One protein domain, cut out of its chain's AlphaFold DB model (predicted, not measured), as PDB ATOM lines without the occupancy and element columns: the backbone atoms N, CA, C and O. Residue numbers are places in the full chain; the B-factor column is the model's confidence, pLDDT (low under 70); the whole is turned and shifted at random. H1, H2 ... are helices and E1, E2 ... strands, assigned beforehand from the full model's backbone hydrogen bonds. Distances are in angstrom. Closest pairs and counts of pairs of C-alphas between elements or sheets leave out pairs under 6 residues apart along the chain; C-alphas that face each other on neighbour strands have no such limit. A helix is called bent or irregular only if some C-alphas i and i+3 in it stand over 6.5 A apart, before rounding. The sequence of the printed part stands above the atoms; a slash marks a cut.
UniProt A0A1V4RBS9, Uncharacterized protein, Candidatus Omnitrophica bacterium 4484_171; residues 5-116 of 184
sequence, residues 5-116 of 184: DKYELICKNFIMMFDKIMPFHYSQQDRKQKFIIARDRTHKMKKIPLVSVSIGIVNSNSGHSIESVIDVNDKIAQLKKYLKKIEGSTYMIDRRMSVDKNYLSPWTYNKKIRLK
ATOM      1  N   ASP A   5     138.406 187.266  82.726       64.06
ATOM      2  CA  ASP A   5     137.443 188.264  83.216       64.06
ATOM      3  C   ASP A   5     136.866 187.955  84.609       64.06
ATOM      4  O   ASP A   5     136.277 188.817  85.258       64.06
ATOM      5  N   LYS A   6     137.063 186.730  85.118       71.31
ATOM      6  CA  LYS A   6     136.567 186.308  86.435       71.31
ATOM      7  C   LYS A   6     137.547 186.566  87.583       71.31
ATOM      8  O   LYS A   6     137.149 186.385  88.736       71.31
ATOM      9  N   TYR A   7     138.797 186.985  87.325       77.00
ATOM     10  CA  TYR A   7     139.800 187.128  88.397       77.00
ATOM     11  C   TYR A   7     139.351 188.102  89.491       77.00
ATOM     12  O   TYR A   7     139.680 187.898  90.657       77.00
ATOM     13  N   GLU A   8     138.598 189.148  89.137       75.31
ATOM     14  CA  GLU A   8     138.200 190.196  90.076       75.31
ATOM     15  C   GLU A   8     137.239 189.638  91.120       75.31
ATOM     16  O   GLU A   8     137.486 189.750  92.322       75.31
ATOM     17  N   LEU A   9     136.185 188.969  90.651       76.19
ATOM     18  CA  LEU A   9     135.211 188.307  91.508       76.19
ATOM     19  C   LEU A   9     135.876 187.216  92.354       76.19
ATOM     20  O   LEU A   9     135.625 187.132  93.555       76.19
ATOM     21  N   ILE A  10     136.765 186.418  91.755       81.62
ATOM     22  CA  ILE A  10     137.488 185.351  92.459       81.62
ATOM     23  C   ILE A  10     138.354 185.930  93.585       81.62
ATOM     24  O   ILE A  10     138.277 185.449  94.713       81.62
ATOM     25  N   CYS A  11     139.142 186.973  93.314       81.94
ATOM     26  CA  CYS A  11     140.022 187.575  94.319       81.94
ATOM     27  C   CYS A  11     139.234 188.221  95.451       81.94
ATOM     28  O   CYS A  11     139.563 188.008  96.618       81.94
ATOM     29  N   LYS A  12     138.180 188.975  95.116       79.00
ATOM     30  CA  LYS A  12     137.299 189.596  96.111       79.00
ATOM     31  C   LYS A  12     136.657 188.535  97.001       79.00
ATOM     32  O   LYS A  12     136.804 188.609  98.219       79.00
ATOM     33  N   ASN A  13     136.045 187.507  96.411       78.88
ATOM     34  CA  ASN A  13     135.391 186.434  97.163       78.88
ATOM     35  C   ASN A  13     136.381 185.645  98.021       78.88
ATOM     36  O   ASN A  13     136.097 185.362  99.185       78.88
ATOM     37  N   PHE A  14     137.560 185.326  97.482       85.06
ATOM     38  CA  PHE A  14     138.599 184.633  98.232       85.06
ATOM     39  C   PHE A  14     139.073 185.461  99.428       85.06
ATOM     40  O   PHE A  14     139.091 184.948 100.543       85.06
ATOM     41  N   ILE A  15     139.410 186.739  99.226       84.38
ATOM     42  CA  ILE A  15     139.859 187.628 100.309       84.38
ATOM     43  C   ILE A  15     138.768 187.774 101.369       84.38
ATOM     44  O   ILE A  15     139.054 187.657 102.560       84.38
ATOM     45  N   MET A  16     137.517 187.977 100.950       79.00
ATOM     46  CA  MET A  16     136.379 188.072 101.864       79.00
ATOM     47  C   MET A  16     136.214 186.800 102.697       79.00
ATOM     48  O   MET A  16     136.011 186.886 103.909       79.00
ATOM     49  N   MET A  17     136.319 185.625 102.073       78.50
ATOM     50  CA  MET A  17     136.199 184.346 102.770       78.50
ATOM     51  C   MET A  17     137.398 184.086 103.692       78.50
ATOM     52  O   MET A  17     137.209 183.689 104.843       78.50
ATOM     53  N   PHE A  18     138.615 184.386 103.234       86.62
ATOM     54  CA  PHE A  18     139.844 184.257 104.014       86.62
ATOM     55  C   PHE A  18     139.790 185.114 105.282       86.62
ATOM     56  O   PHE A  18     139.883 184.581 106.386       86.62
ATOM     57  N   ASP A  19     139.531 186.419 105.156       83.81
ATOM     58  CA  ASP A  19     139.467 187.349 106.295       83.81
ATOM     59  C   ASP A  19     138.374 186.996 107.310       83.81
ATOM     60  O   ASP A  19     138.419 187.433 108.467       83.81
ATOM     61  N   LYS A  20     137.375 186.226 106.873       79.25
ATOM     62  CA  LYS A  20     136.253 185.784 107.689       79.25
ATOM     63  C   LYS A  20     136.562 184.517 108.475       79.25
ATOM     64  O   LYS A  20     136.220 184.441 109.653       79.25
ATOM     65  N   ILE A  21     137.198 183.537 107.837       82.38
ATOM     66  CA  ILE A  21     137.517 182.241 108.449       82.38
ATOM     67  C   ILE A  21     138.788 182.345 109.290       82.38
ATOM     68  O   ILE A  21     138.846 181.814 110.400       82.38
ATOM     69  N   MET A  22     139.788 183.080 108.805       86.06
ATOM     70  CA  MET A  22     141.130 183.054 109.370       86.06
ATOM     71  C   MET A  22     141.233 183.447 110.848       86.06
ATOM     72  O   MET A  22     141.962 182.773 111.576       86.06
ATOM     73  N   PRO A  23     140.476 184.435 111.369       86.62
ATOM     74  CA  PRO A  23     140.491 184.736 112.796       86.62
ATOM     75  C   PRO A  23     140.173 183.526 113.687       86.62
ATOM     76  O   PRO A  23     140.697 183.445 114.792       86.62
ATOM     77  N   PHE A  24     139.346 182.579 113.232       83.56
ATOM     78  CA  PHE A  24     138.958 181.401 114.018       83.56
ATOM     79  C   PHE A  24     140.073 180.358 114.174       83.56
ATOM     80  O   PHE A  24     139.919 179.444 114.974       83.56
ATOM     81  N   HIS A  25     141.203 180.525 113.481       85.38
ATOM     82  CA  HIS A  25     142.420 179.732 113.700       85.38
ATOM     83  C   HIS A  25     143.293 180.278 114.839       85.38
ATOM     84  O   HIS A  25     144.344 179.720 115.138       85.38
ATOM     85  N   TYR A  26     142.866 181.371 115.473       86.31
ATOM     86  CA  TYR A  26     143.548 181.985 116.601       86.31
ATOM     87  C   TYR A  26     142.730 181.842 117.882       86.31
ATOM     88  O   TYR A  26     141.490 181.811 117.866       86.31
ATOM     89  N   SER A  27     143.436 181.834 119.015       83.81
ATOM     90  CA  SER A  27     142.796 181.827 120.326       83.81
ATOM     91  C   SER A  27     141.842 183.022 120.470       83.81
ATOM     92  O   SER A  27     141.967 184.055 119.804       83.81
ATOM     93  N   GLN A  28     140.849 182.905 121.350       83.31
ATOM     94  CA  GLN A  28     139.931 184.018 121.600       83.31
ATOM     95  C   GLN A  28     140.672 185.269 122.107       83.31
ATOM     96  O   GLN A  28     140.274 186.389 121.781       83.31
ATOM     97  N   GLN A  29     141.748 185.083 122.877       87.75
ATOM     98  CA  GLN A  29     142.594 186.170 123.369       87.75
ATOM     99  C   GLN A  29     143.296 186.879 122.202       87.75
ATOM    100  O   GLN A  29     143.139 188.091 122.046       87.75
ATOM    101  N   ASP A  30     143.943 186.119 121.315       90.50
ATOM    102  CA  ASP A  30     144.632 186.633 120.120       90.50
ATOM    103  C   ASP A  30     143.686 187.356 119.161       90.50
ATOM    104  O   ASP A  30     143.995 188.441 118.661       90.50
ATOM    105  N   ARG A  31     142.477 186.818 118.963       88.19
ATOM    106  CA  ARG A  31     141.425 187.470 118.169       88.19
ATOM    107  C   ARG A  31     141.036 188.841 118.718       88.19
ATOM    108  O   ARG A  31     140.834 189.769 117.932       88.19
ATOM    109  N   LYS A  32     140.908 188.970 120.045       87.31
ATOM    110  CA  LYS A  32     140.544 190.236 120.704       87.31
ATOM    111  C   LYS A  32     141.667 191.268 120.593       87.31
ATOM    112  O   LYS A  32     141.387 192.421 120.275       87.31
ATOM    113  N   GLN A  33     142.917 190.851 120.803       90.38
ATOM    114  CA  GLN A  33     144.080 191.746 120.747       90.38
ATOM    115  C   GLN A  33     144.588 192.027 119.320       90.38
ATOM    116  O   GLN A  33     145.297 193.007 119.113       90.38
ATOM    117  N   LYS A  34     144.172 191.229 118.322       88.62
ATOM    118  CA  LYS A  34     144.520 191.339 116.887       88.62
ATOM    119  C   LYS A  34     146.001 191.092 116.553       88.62
ATOM    120  O   LYS A  34     146.444 191.428 115.453       88.62
ATOM    121  N   PHE A  35     146.748 190.471 117.457       91.62
ATOM    122  CA  PHE A  35     148.119 190.020 117.236       91.62
ATOM    123  C   PHE A  35     148.387 188.732 118.020       91.62
ATOM    124  O   PHE A  35     147.711 188.453 119.007       91.62
ATOM    125  N   ILE A  36     149.394 187.979 117.588       92.19
ATOM    126  CA  ILE A  36     150.000 186.888 118.352       92.19
ATOM    127  C   ILE A  36     151.375 187.316 118.858       92.19
ATOM    128  O   ILE A  36     152.027 188.188 118.274       92.19
ATOM    129  N   ILE A  37     151.833 186.689 119.935       92.00
ATOM    130  CA  ILE A  37     153.202 186.846 120.422       92.00
ATOM    131  C   ILE A  37     153.996 185.629 119.952       92.00
ATOM    132  O   ILE A  37     153.711 184.506 120.358       92.00
ATOM    133  N   ALA A  38     154.992 185.848 119.096       89.00
ATOM    134  CA  ALA A  38     155.828 184.778 118.561       89.00
ATOM    135  C   ALA A  38     157.310 185.168 118.596       89.00
ATOM    136  O   ALA A  38     157.660 186.351 118.579       89.00
ATOM    137  N   ARG A  39     158.188 184.161 118.650       91.25
ATOM    138  CA  ARG A  39     159.634 184.356 118.497       91.25
ATOM    139  C   ARG A  39     159.962 184.552 117.027       91.25
ATOM    140  O   ARG A  39     159.521 183.776 116.184       91.25
ATOM    141  N   ASP A  40     160.755 185.571 116.725       87.19
ATOM    142  CA  ASP A  40     161.345 185.699 115.399       87.19
ATOM    143  C   ASP A  40     162.578 184.790 115.235       87.19
ATOM    144  O   ASP A  40     163.061 184.173 116.185       87.19
ATOM    145  N   ARG A  41     163.132 184.741 114.016       86.56
ATOM    146  CA  ARG A  41     164.369 183.999 113.696       86.56
ATOM    147  C   ARG A  41     165.610 184.452 114.484       86.56
ATOM    148  O   ARG A  41     166.657 183.830 114.368       86.56
ATOM    149  N   THR A  42     165.509 185.536 115.254       90.81
ATOM    150  CA  THR A  42     166.562 186.053 116.142       90.81
ATOM    151  C   THR A  42     166.265 185.780 117.621       90.81
ATOM    152  O   THR A  42     166.893 186.378 118.489       90.81
ATOM    153  N   HIS A  43     165.315 184.881 117.918       88.56
ATOM    154  CA  HIS A  43     164.851 184.509 119.263       88.56
ATOM    155  C   HIS A  43     164.183 185.642 120.062       88.56
ATOM    156  O   HIS A  43     163.887 185.470 121.246       88.56
ATOM    157  N   LYS A  44     163.877 186.786 119.437       92.81
ATOM    158  CA  LYS A  44     163.202 187.900 120.109       92.81
ATOM    159  C   LYS A  44     161.690 187.730 120.024       92.81
ATOM    160  O   LYS A  44     161.150 187.443 118.955       92.81
ATOM    161  N   MET A  45     161.000 187.940 121.144       92.50
ATOM    162  CA  MET A  45     159.536 187.975 121.166       92.50
ATOM    163  C   MET A  45     159.048 189.224 120.430       92.50
ATOM    164  O   MET A  45     159.469 190.339 120.747       92.50
ATOM    165  N   LYS A  46     158.146 189.050 119.464       93.12
ATOM    166  CA  LYS A  46     157.506 190.148 118.733       93.12
ATOM    167  C   LYS A  46     156.000 189.952 118.662       93.12
ATOM    168  O   LYS A  46     155.502 188.828 118.613       93.12
ATOM    169  N   LYS A  47     155.283 191.077 118.630       92.81
ATOM    170  CA  LYS A  47     153.860 191.117 118.288       92.81
ATOM    171  C   LYS A  47     153.737 191.020 116.774       92.81
ATOM    172  O   LYS A  47     154.258 191.878 116.064       92.81
ATOM    173  N   ILE A  48     153.071 189.980 116.296       89.31
ATOM    174  CA  ILE A  48     152.816 189.759 114.874       89.31
ATOM    175  C   ILE A  48     151.310 189.906 114.652       89.31
ATOM    176  O   ILE A  48     150.546 189.236 115.350       89.31
ATOM    177  N   PRO A  49     150.851 190.770 113.728       89.56
ATOM    178  CA  PRO A  49     149.434 190.861 113.384       89.56
ATOM    179  C   PRO A  49     148.863 189.500 112.973       89.56
ATOM    180  O   PRO A  49     149.596 188.625 112.510       89.56
ATOM    181  N   LEU A  50     147.545 189.324 113.108       90.19
ATOM    182  CA  LEU A  50     146.885 188.146 112.533       90.19
ATOM    183  C   LEU A  50     147.172 188.070 111.028       90.19
ATOM    184  O   LEU A  50     147.256 189.103 110.359       90.19
ATOM    185  N   VAL A  51     147.321 186.853 110.508       90.69
ATOM    186  CA  VAL A  51     147.724 186.645 109.118       90.69
ATOM    187  C   VAL A  51     146.701 187.246 108.153       90.69
ATOM    188  O   VAL A  51     145.489 187.164 108.363       90.69
ATOM    189  N   SER A  52     147.211 187.857 107.088       89.50
ATOM    190  CA  SER A  52     146.440 188.368 105.962       89.50
ATOM    191  C   SER A  52     146.954 187.780 104.652       89.50
ATOM    192  O   SER A  52     148.034 187.184 104.610       89.50
ATOM    193  N   VAL A  53     146.184 187.940 103.576       90.19
ATOM    194  CA  VAL A  53     146.543 187.428 102.252       90.19
ATOM    195  C   VAL A  53     146.644 188.542 101.216       90.19
ATOM    196  O   VAL A  53     145.767 189.391 101.083       90.19
ATOM    197  N   SER A  54     147.729 188.533 100.450       88.06
ATOM    198  CA  SER A  54     147.958 189.474  99.356       88.06
ATOM    199  C   SER A  54     148.022 188.736  98.024       88.06
ATOM    200  O   SER A  54     148.857 187.846  97.863       88.06
ATOM    201  N   ILE A  55     147.183 189.126  97.064       86.88
ATOM    202  CA  ILE A  55     147.109 188.492  95.740       86.88
ATOM    203  C   ILE A  55     147.625 189.464  94.675       86.88
ATOM    204  O   ILE A  55     147.066 190.540  94.477       86.88
ATOM    205  N   GLY A  56     148.698 189.090  93.980       86.00
ATOM    206  CA  GLY A  56     149.204 189.818  92.817       86.00
ATOM    207  C   GLY A  56     148.849 189.076  91.533       86.00
ATOM    208  O   GLY A  56     149.174 187.897  91.414       86.00
ATOM    209  N   ILE A  57     148.205 189.754  90.586       81.75
ATOM    210  CA  ILE A  57     147.853 189.199  89.275       81.75
ATOM    211  C   ILE A  57     148.698 189.888  88.208       81.75
ATOM    212  O   ILE A  57     148.731 191.115  88.138       81.75
ATOM    213  N   VAL A  58     149.338 189.106  87.347       77.81
ATOM    214  CA  VAL A  58     149.956 189.604  86.114       77.81
ATOM    215  C   VAL A  58     149.171 189.011  84.958       77.81
ATOM    216  O   VAL A  58     149.039 187.792  84.867       77.81
ATOM    217  N   ASN A  59     148.602 189.871  84.117       71.19
ATOM    218  CA  ASN A  59     147.885 189.450  82.920       71.19
ATOM    219  C   ASN A  59     148.758 189.722  81.689       71.19
ATOM    220  O   ASN A  59     149.406 190.763  81.609       71.19
ATOM    221  N   SER A  60     148.767 188.790  80.742       62.53
ATOM    222  CA  SER A  60     149.436 188.929  79.447       62.53
ATOM    223  C   SER A  60     148.561 189.560  78.370       62.53
ATOM    224  O   SER A  60     149.018 189.777  77.252       62.53
ATOM    225  N   ASN A  61     147.296 189.846  78.678       54.16
ATOM    226  CA  ASN A  61     146.332 190.243  77.666       54.16
ATOM    227  C   ASN A  61     146.366 191.754  77.386       54.16
ATOM    228  O   ASN A  61     145.551 192.521  77.898       54.16
ATOM    229  N   SER A  62     147.327 192.164  76.562       47.81
ATOM    230  CA  SER A  62     147.301 193.427  75.814       47.81
ATOM    231  C   SER A  62     148.251 193.338  74.616       47.81
ATOM    232  O   SER A  62     149.323 193.934  74.609       47.81
ATOM    233  N   GLY A  63     147.872 192.537  73.615       49.78
ATOM    234  CA  GLY A  63     148.415 192.580  72.248       49.78
ATOM    235  C   GLY A  63     149.885 192.196  72.040       49.78
ATOM    236  O   GLY A  63     150.324 192.177  70.900       49.78
ATOM    237  N   HIS A  64     150.639 191.895  73.097       46.97
ATOM    238  CA  HIS A  64     152.022 191.435  73.018       46.97
ATOM    239  C   HIS A  64     152.098 190.068  73.689       46.97
ATOM    240  O   HIS A  64     151.663 189.900  74.832       46.97
ATOM    241  N   SER A  65     152.618 189.075  72.971       50.00
ATOM    242  CA  SER A  65     153.039 187.810  73.567       50.00
ATOM    243  C   SER A  65     153.924 188.091  74.782       50.00
ATOM    244  O   SER A  65     154.692 189.048  74.781       50.00
ATOM    245  N   ILE A  66     153.827 187.276  75.834       54.59
ATOM    246  CA  ILE A  66     154.824 187.302  76.910       54.59
ATOM    247  C   ILE A  66     156.159 186.913  76.263       54.59
ATOM    248  O   ILE A  66     156.408 185.729  76.058       54.59
ATOM    249  N   GLU A  67     156.984 187.887  75.888       56.59
ATOM    250  CA  GLU A  67     158.240 187.615  75.178       56.59
ATOM    251  C   GLU A  67     159.294 186.989  76.102       56.59
ATOM    252  O   GLU A  67     160.188 186.293  75.632       56.59
ATOM    253  N   SER A  68     159.163 187.150  77.429       65.06
ATOM    254  CA  SER A  68     160.085 186.544  78.390       65.06
ATOM    255  C   SER A  68     159.462 186.270  79.761       65.06
ATOM    256  O   SER A  68     158.794 187.108  80.368       65.06
ATOM    257  N   VAL A  69     159.751 185.083  80.302       72.69
ATOM    258  CA  VAL A  69     159.421 184.676  81.682       72.69
ATOM    259  C   VAL A  69     160.085 185.601  82.716       72.69
ATOM    260  O   VAL A  69     159.574 185.768  83.827       72.69
ATOM    261  N   ILE A  70     161.204 186.229  82.348       74.81
ATOM    262  CA  ILE A  70     161.978 187.134  83.205       74.81
ATOM    263  C   ILE A  70     161.146 188.371  83.560       74.81
ATOM    264  O   ILE A  70     160.991 188.685  84.740       74.81
ATOM    265  N   ASP A  71     160.499 188.993  82.572       74.25
ATOM    266  CA  ASP A  71     159.684 190.192  82.792       74.25
ATOM    267  C   ASP A  71     158.493 189.916  83.712       74.25
ATOM    268  O   ASP A  71     158.129 190.737  84.556       74.25
ATOM    269  N   VAL A  72     157.876 188.739  83.579       76.94
ATOM    270  CA  VAL A  72     156.782 188.315  84.461       76.94
ATOM    271  C   VAL A  72     157.284 188.145  85.893       76.94
ATOM    272  O   VAL A  72     156.630 188.610  86.829       76.94
ATOM    273  N   ASN A  73     158.453 187.532  86.082       81.56
ATOM    274  CA  ASN A  73     159.051 187.359  87.404       81.56
ATOM    275  C   ASN A  73     159.379 188.702  88.069       81.56
ATOM    276  O   ASN A  73     159.048 188.891  89.247       81.56
ATOM    277  N   ASP A  74     159.935 189.653  87.321       82.44
ATOM    278  CA  ASP A  74     160.245 190.993  87.827       82.44
ATOM    279  C   ASP A  74     158.977 191.767  88.202       82.44
ATOM    280  O   ASP A  74     158.890 192.360  89.287       82.44
ATOM    281  N   LYS A  75     157.941 191.692  87.358       78.56
ATOM    282  CA  LYS A  75     156.614 192.264  87.638       78.56
ATOM    283  C   LYS A  75     156.009 191.681  88.919       78.56
ATOM    284  O   LYS A  75     155.573 192.430  89.800       78.56
ATOM    285  N   ILE A  76     156.057 190.358  89.080       81.06
ATOM    286  CA  ILE A  76     155.587 189.663  90.287       81.06
ATOM    287  C   ILE A  76     156.390 190.094  91.523       81.06
ATOM    288  O   ILE A  76     155.806 190.311  92.589       81.06
ATOM    289  N   ALA A  77     157.715 190.219  91.418       84.94
ATOM    290  CA  ALA A  77     158.569 190.626  92.534       84.94
ATOM    291  C   ALA A  77     158.236 192.047  93.016       84.94
ATOM    292  O   ALA A  77     158.110 192.284  94.225       84.94
ATOM    293  N   GLN A  78     158.020 192.976  92.081       83.12
ATOM    294  CA  GLN A  78     157.618 194.352  92.380       83.12
ATOM    295  C   GLN A  78     156.234 194.407  93.039       83.12
ATOM    296  O   GLN A  78     156.093 195.022  94.102       83.12
ATOM    297  N   LEU A  79     155.245 193.696  92.481       85.81
ATOM    298  CA  LEU A  79     153.910 193.565  93.076       85.81
ATOM    299  C   LEU A  79     153.980 193.019  94.507       85.81
ATOM    300  O   LEU A  79     153.409 193.608  95.424       85.81
ATOM    301  N   LYS A  80     154.729 191.933  94.732       85.19
ATOM    302  CA  LYS A  80     154.919 191.345  96.068       85.19
ATOM    303  C   LYS A  80     155.522 192.353  97.046       85.19
ATOM    304  O   LYS A  80     155.081 192.423  98.193       85.19
ATOM    305  N   LYS A  81     156.527 193.125  96.621       86.56
ATOM    306  CA  LYS A  81     157.177 194.140  97.465       86.56
ATOM    307  C   LYS A  81     156.212 195.265  97.843       86.56
ATOM    308  O   LYS A  81     156.266 195.737  98.976       86.56
ATOM    309  N   TYR A  82     155.351 195.681  96.916       84.69
ATOM    310  CA  TYR A  82     154.338 196.705  97.163       84.69
ATOM    311  C   TYR A  82     153.229 196.197  98.094       84.69
ATOM    312  O   TYR A  82     152.982 196.807  99.132       84.69
ATOM    313  N   LEU A  83     152.636 195.037  97.790       84.00
ATOM    314  CA  LEU A  83     151.528 194.474  98.568       84.00
ATOM    315  C   LEU A  83     151.917 194.162 100.019       84.00
ATOM    316  O   LEU A  83     151.119 194.388 100.919       84.00
ATOM    317  N   LYS A  84     153.161 193.734 100.271       83.12
ATOM    318  CA  LYS A  84     153.677 193.485 101.633       83.12
ATOM    319  C   LYS A  84     153.698 194.719 102.543       83.12
ATOM    320  O   LYS A  84     153.855 194.560 103.749       83.12
ATOM    321  N   LYS A  85     153.599 195.932 101.988       84.75
ATOM    322  CA  LYS A  85     153.529 197.180 102.769       84.75
ATOM    323  C   LYS A  85     152.106 197.526 103.203       84.75
ATOM    324  O   LYS A  85     151.933 198.411 104.034       84.75
ATOM    325  N   ILE A  86     151.104 196.879 102.615       83.69
ATOM    326  CA  ILE A  86     149.694 197.160 102.869       83.69
ATOM    327  C   ILE A  86     149.234 196.269 104.015       83.69
ATOM    328  O   ILE A  86     149.416 195.054 103.989       83.69
ATOM    329  N   GLU A  87     148.625 196.874 105.029       82.31
ATOM    330  CA  GLU A  87     148.054 196.116 106.134       82.31
ATOM    331  C   GLU A  87     146.747 195.425 105.733       82.31
ATOM    332  O   GLU A  87     145.815 196.050 105.225       82.31
ATOM    333  N   GLY A  88     146.627 194.144 106.084       84.38
ATOM    334  CA  GLY A  88     145.426 193.353 105.827       84.38
ATOM    335  C   GLY A  88     145.451 192.650 104.475       84.38
ATOM    336  O   GLY A  88     146.502 192.496 103.852       84.38
ATOM    337  N   SER A  89     144.294 192.118 104.082       86.31
ATOM    338  CA  SER A  89     144.171 191.338 102.856       86.31
ATOM    339  C   SER A  89     143.813 192.231 101.673       86.31
ATOM    340  O   SER A  89     142.967 193.117 101.789       86.31
ATOM    341  N   THR A  90     144.477 192.024 100.536       86.06
ATOM    342  CA  THR A  90     144.402 192.922  99.371       86.06
ATOM    343  C   THR A  90     144.677 192.161  98.079       86.06
ATOM    344  O   THR A  90     145.362 191.135  98.088       86.06
ATOM    345  N   TYR A  91     144.201 192.682  96.947       85.00
ATOM    346  CA  TYR A  91     144.672 192.240  95.635       85.00
ATOM    347  C   TYR A  91     145.049 193.420  94.739       85.00
ATOM    348  O   TYR A  91     144.555 194.537  94.911       85.00
ATOM    349  N   MET A  92     145.946 193.169  93.788       80.19
ATOM    350  CA  MET A  92     146.353 194.133  92.768       80.19
ATOM    351  C   MET A  92     146.683 193.412  91.464       80.19
ATOM    352  O   MET A  92     147.166 192.279  91.471       80.19
ATOM    353  N   ILE A  93     146.433 194.087  90.346       76.50
ATOM    354  CA  ILE A  93     146.733 193.599  89.001       76.50
ATOM    355  C   ILE A  93     147.814 194.504  88.412       76.50
ATOM    356  O   ILE A  93     147.673 195.727  88.463       76.50
ATOM    357  N   ASP A  94     148.875 193.930  87.846       72.00
ATOM    358  CA  ASP A  94     149.839 194.698  87.057       72.00
ATOM    359  C   ASP A  94     149.181 195.090  85.729       72.00
ATOM    360  O   ASP A  94     148.988 194.254  84.847       72.00
ATOM    361  N   ARG A  95     148.779 196.359  85.621       59.72
ATOM    362  CA  ARG A  95     148.157 196.933  84.422       59.72
ATOM    363  C   ARG A  95     149.009 198.047  83.822       59.72
ATOM    364  O   ARG A  95     148.466 199.059  83.392       59.72
ATOM    365  N   ARG A  96     150.336 197.884  83.758       53.44
ATOM    366  CA  ARG A  96     151.274 198.865  83.160       53.44
ATOM    367  C   ARG A  96     151.023 199.248  81.681       53.44
ATOM    368  O   ARG A  96     151.846 199.943  81.102       53.44
ATOM    369  N   MET A  97     149.885 198.873  81.089       46.16
ATOM    370  CA  MET A  97     149.407 199.337  79.780       46.16
ATOM    371  C   MET A  97     147.899 199.684  79.734       46.16
ATOM    372  O   MET A  97     147.357 199.836  78.643       46.16
ATOM    373  N   SER A  98     147.178 199.808  80.863       41.34
ATOM    374  CA  SER A  98     145.758 200.213  80.818       41.34
ATOM    375  C   SER A  98     145.600 201.736  80.851       41.34
ATOM    376  O   SER A  98     146.059 202.381  81.791       41.34
ATOM    377  N   VAL A  99     144.898 202.285  79.857       46.19
ATOM    378  CA  VAL A  99     144.666 203.728  79.637       46.19
ATOM    379  C   VAL A  99     143.801 204.381  80.740       46.19
ATOM    380  O   VAL A  99     143.804 205.601  80.890       46.19
ATOM    381  N   ASP A 100     143.124 203.591  81.582       43.03
ATOM    382  CA  ASP A 100     142.259 204.090  82.658       43.03
ATOM    383  C   ASP A 100     142.989 204.344  83.989       43.03
ATOM    384  O   ASP A 100     143.416 203.426  84.696       43.03
ATOM    385  N   LYS A 101     143.036 205.619  84.393       42.94
ATOM    386  CA  LYS A 101     143.687 206.108  85.625       42.94
ATOM    387  C   LYS A 101     142.990 205.693  86.937       42.94
ATOM    388  O   LYS A 101     143.600 205.815  87.995       42.94
ATOM    389  N   ASN A 102     141.763 205.161  86.892       45.12
ATOM    390  CA  ASN A 102     140.975 204.795  88.083       45.12
ATOM    391  C   ASN A 102     141.307 203.414  88.698       45.12
ATOM    392  O   ASN A 102     140.747 203.064  89.733       45.12
ATOM    393  N   TYR A 103     142.229 202.630  88.118       47.81
ATOM    394  CA  TYR A 103     142.548 201.256  88.564       47.81
ATOM    395  C   TYR A 103     143.948 201.078  89.180       47.81
ATOM    396  O   TYR A 103     144.389 199.951  89.403       47.81
ATOM    397  N   LEU A 104     144.667 202.171  89.452       49.88
ATOM    398  CA  LEU A 104     146.057 202.138  89.936       49.88
ATOM    399  C   LEU A 104     146.194 201.926  91.454       49.88
ATOM    400  O   LEU A 104     147.305 201.746  91.951       49.88
ATOM    401  N   SER A 105     145.090 201.934  92.202       53.66
ATOM    402  CA  SER A 105     145.103 201.714  93.649       53.66
ATOM    403  C   SER A 105     144.843 200.241  93.999       53.66
ATOM    404  O   SER A 105     143.886 199.665  93.473       53.66
ATOM    405  N   PRO A 106     145.623 199.631  94.912       52.69
ATOM    406  CA  PRO A 106     145.330 198.300  95.438       52.69
ATOM    407  C   PRO A 106     143.914 198.285  96.010       52.69
ATOM    408  O   PRO A 106     143.536 199.178  96.778       52.69
ATOM    409  N   TRP A 107     143.125 197.275  95.638       59.72
ATOM    410  CA  TRP A 107     141.790 197.152  96.199       59.72
ATOM    411  C   TRP A 107     141.929 196.844  97.684       59.72
ATOM    412  O   TRP A 107     142.378 195.769  98.085       59.72
ATOM    413  N   THR A 108     141.556 197.821  98.498       51.88
ATOM    414  CA  THR A 108     141.577 197.725  99.950       51.88
ATOM    415  C   THR A 108     140.156 197.475 100.425       51.88
ATOM    416  O   THR A 108     139.257 198.300 100.264       51.88
ATOM    417  N   TYR A 109     139.938 196.299 101.004       49.84
ATOM    418  CA  TYR A 109     138.652 195.939 101.579       49.84
ATOM    419  C   TYR A 109     138.360 196.795 102.816       49.84
ATOM    420  O   TYR A 109     139.138 196.827 103.774       49.84
ATOM    421  N   ASN A 110     137.209 197.471 102.842       53.41
ATOM    422  CA  ASN A 110     136.798 198.226 104.020       53.41
ATOM    423  C   ASN A 110     136.345 197.268 105.136       53.41
ATOM    424  O   ASN A 110     135.252 196.698 105.092       53.41
ATOM    425  N   LYS A 111     137.161 197.156 106.193       51.81
ATOM    426  CA  LYS A 111     136.888 196.351 107.401       51.81
ATOM    427  C   LYS A 111     135.518 196.630 108.051       51.81
ATOM    428  O   LYS A 111     135.040 195.761 108.778       51.81
ATOM    429  N   LYS A 112     134.855 197.771 107.798       47.72
ATOM    430  CA  LYS A 112     133.491 198.051 108.302       47.72
ATOM    431  C   LYS A 112     132.434 197.091 107.734       47.72
ATOM    432  O   LYS A 112     131.495 196.751 108.448       47.72
ATOM    433  N   ILE A 113     132.609 196.583 106.510       47.50
ATOM    434  CA  ILE A 113     131.705 195.586 105.899       47.50
ATOM    435  C   ILE A 113     131.824 194.231 106.624       47.50
ATOM    436  O   ILE A 113     130.832 193.528 106.817       47.50
ATOM    437  N   ARG A 114     133.016 193.920 107.159       47.09
ATOM    438  CA  ARG A 114     133.305 192.718 107.964       47.09
ATOM    439  C   ARG A 114     132.421 192.588 109.213       47.09
ATOM    440  O   ARG A 114     132.192 191.473 109.663       47.09
ATOM    441  N   LEU A 115     131.939 193.705 109.768       47.41
ATOM    442  CA  LEU A 115     131.106 193.734 110.979       47.41
ATOM    443  C   LEU A 115     129.621 193.448 110.704       47.41
ATOM    444  O   LEU A 115     128.921 193.015 111.614       47.41
ATOM    445  N   LYS A 116     129.135 193.644 109.470       45.47
ATOM    446  CA  LYS A 116     127.732 193.350 109.121       45.47
ATOM    447  C   LYS A 116     127.480 191.858 108.859       45.47
ATOM    448  O   LYS A 116     126.364 191.393 109.047       45.47
TER     449      LYS A 116
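What this domain is: This is residues 5 to 116 of the 184 residues of an uncharacterized protein of Candidatus Omnitrophica bacterium 4484_171 (UniProt A0A1V4RBS9). Two parallel strands, E3 and E4, form a small ribbon between two helices, with H3 over one face and residues 7 to 16 of H1 over the other. H1 runs on past the ribbon to a second part, H2 and the hairpin E1 and E2, while residues 107 to 108 of the tail pair antiparallel with residues 90 to 91 of E4. The 112 printed residues, mixed in class, have H1, H2, E1, E2, E3, H3 and E4 in that order. The whole is loose and flat, with a radius of gyration of the C-alphas of 17.2 A and spans of 52 by 40 by 21 A.

How they stand to each other: E3, residues 54 to 58, and E4, residues 90 to 94, are parallel at 16 degrees; N 55 and O 90 are 2.9 A apart, within hydrogen-bond range. With H3, residues 69 to 83, they form a strand-helix-strand unit, two parallel neighbour strands with a helix between in the chain, its crossover left-handed. The closest C-alphas of E3 and H3, Gly 56 and Leu 79, are 6.0 A apart. Those of E4 and H1, residues 5 to 25, are Tyr 91 and Cys 11, 6.7 A. H1 and H3 are apart. H1 and H2, residues 28 to 33, are close but not clearly touching, Pro 23 to Arg 31 at 6.1 A. E1, residues 35 to 39, and E2, residues 45 to 49, form an antiparallel hairpin, with N 36 and O 48 2.8 A apart. Every O i to N i+4 pair is within hydrogen-bond range in H2 and H3, and 13 of 17 in H1.

Where its parts are: H1 begins at C-alpha 5 (137.443, 188.264, 83.216) and measures 32.0 A; it is irregular, C-alphas 5 and 8 being 7.2 A apart, with a kink of 28 degrees near residue 19. H3 measures 21.1 A. E4 ends at C-alpha 94 (149.839, 194.698, 87.057).

The domain as a whole: The C-alphas farthest apart, Gln 29 and Gly 63, are 51.8 A apart. The printed part has no cut, and no link is long. Residues 63 to 71, of which 69 to 71 belong to H3, stand free. Residue 5, residues 60 to 68 and residues 95 to 116, the last with no named element, have pLDDT under 70.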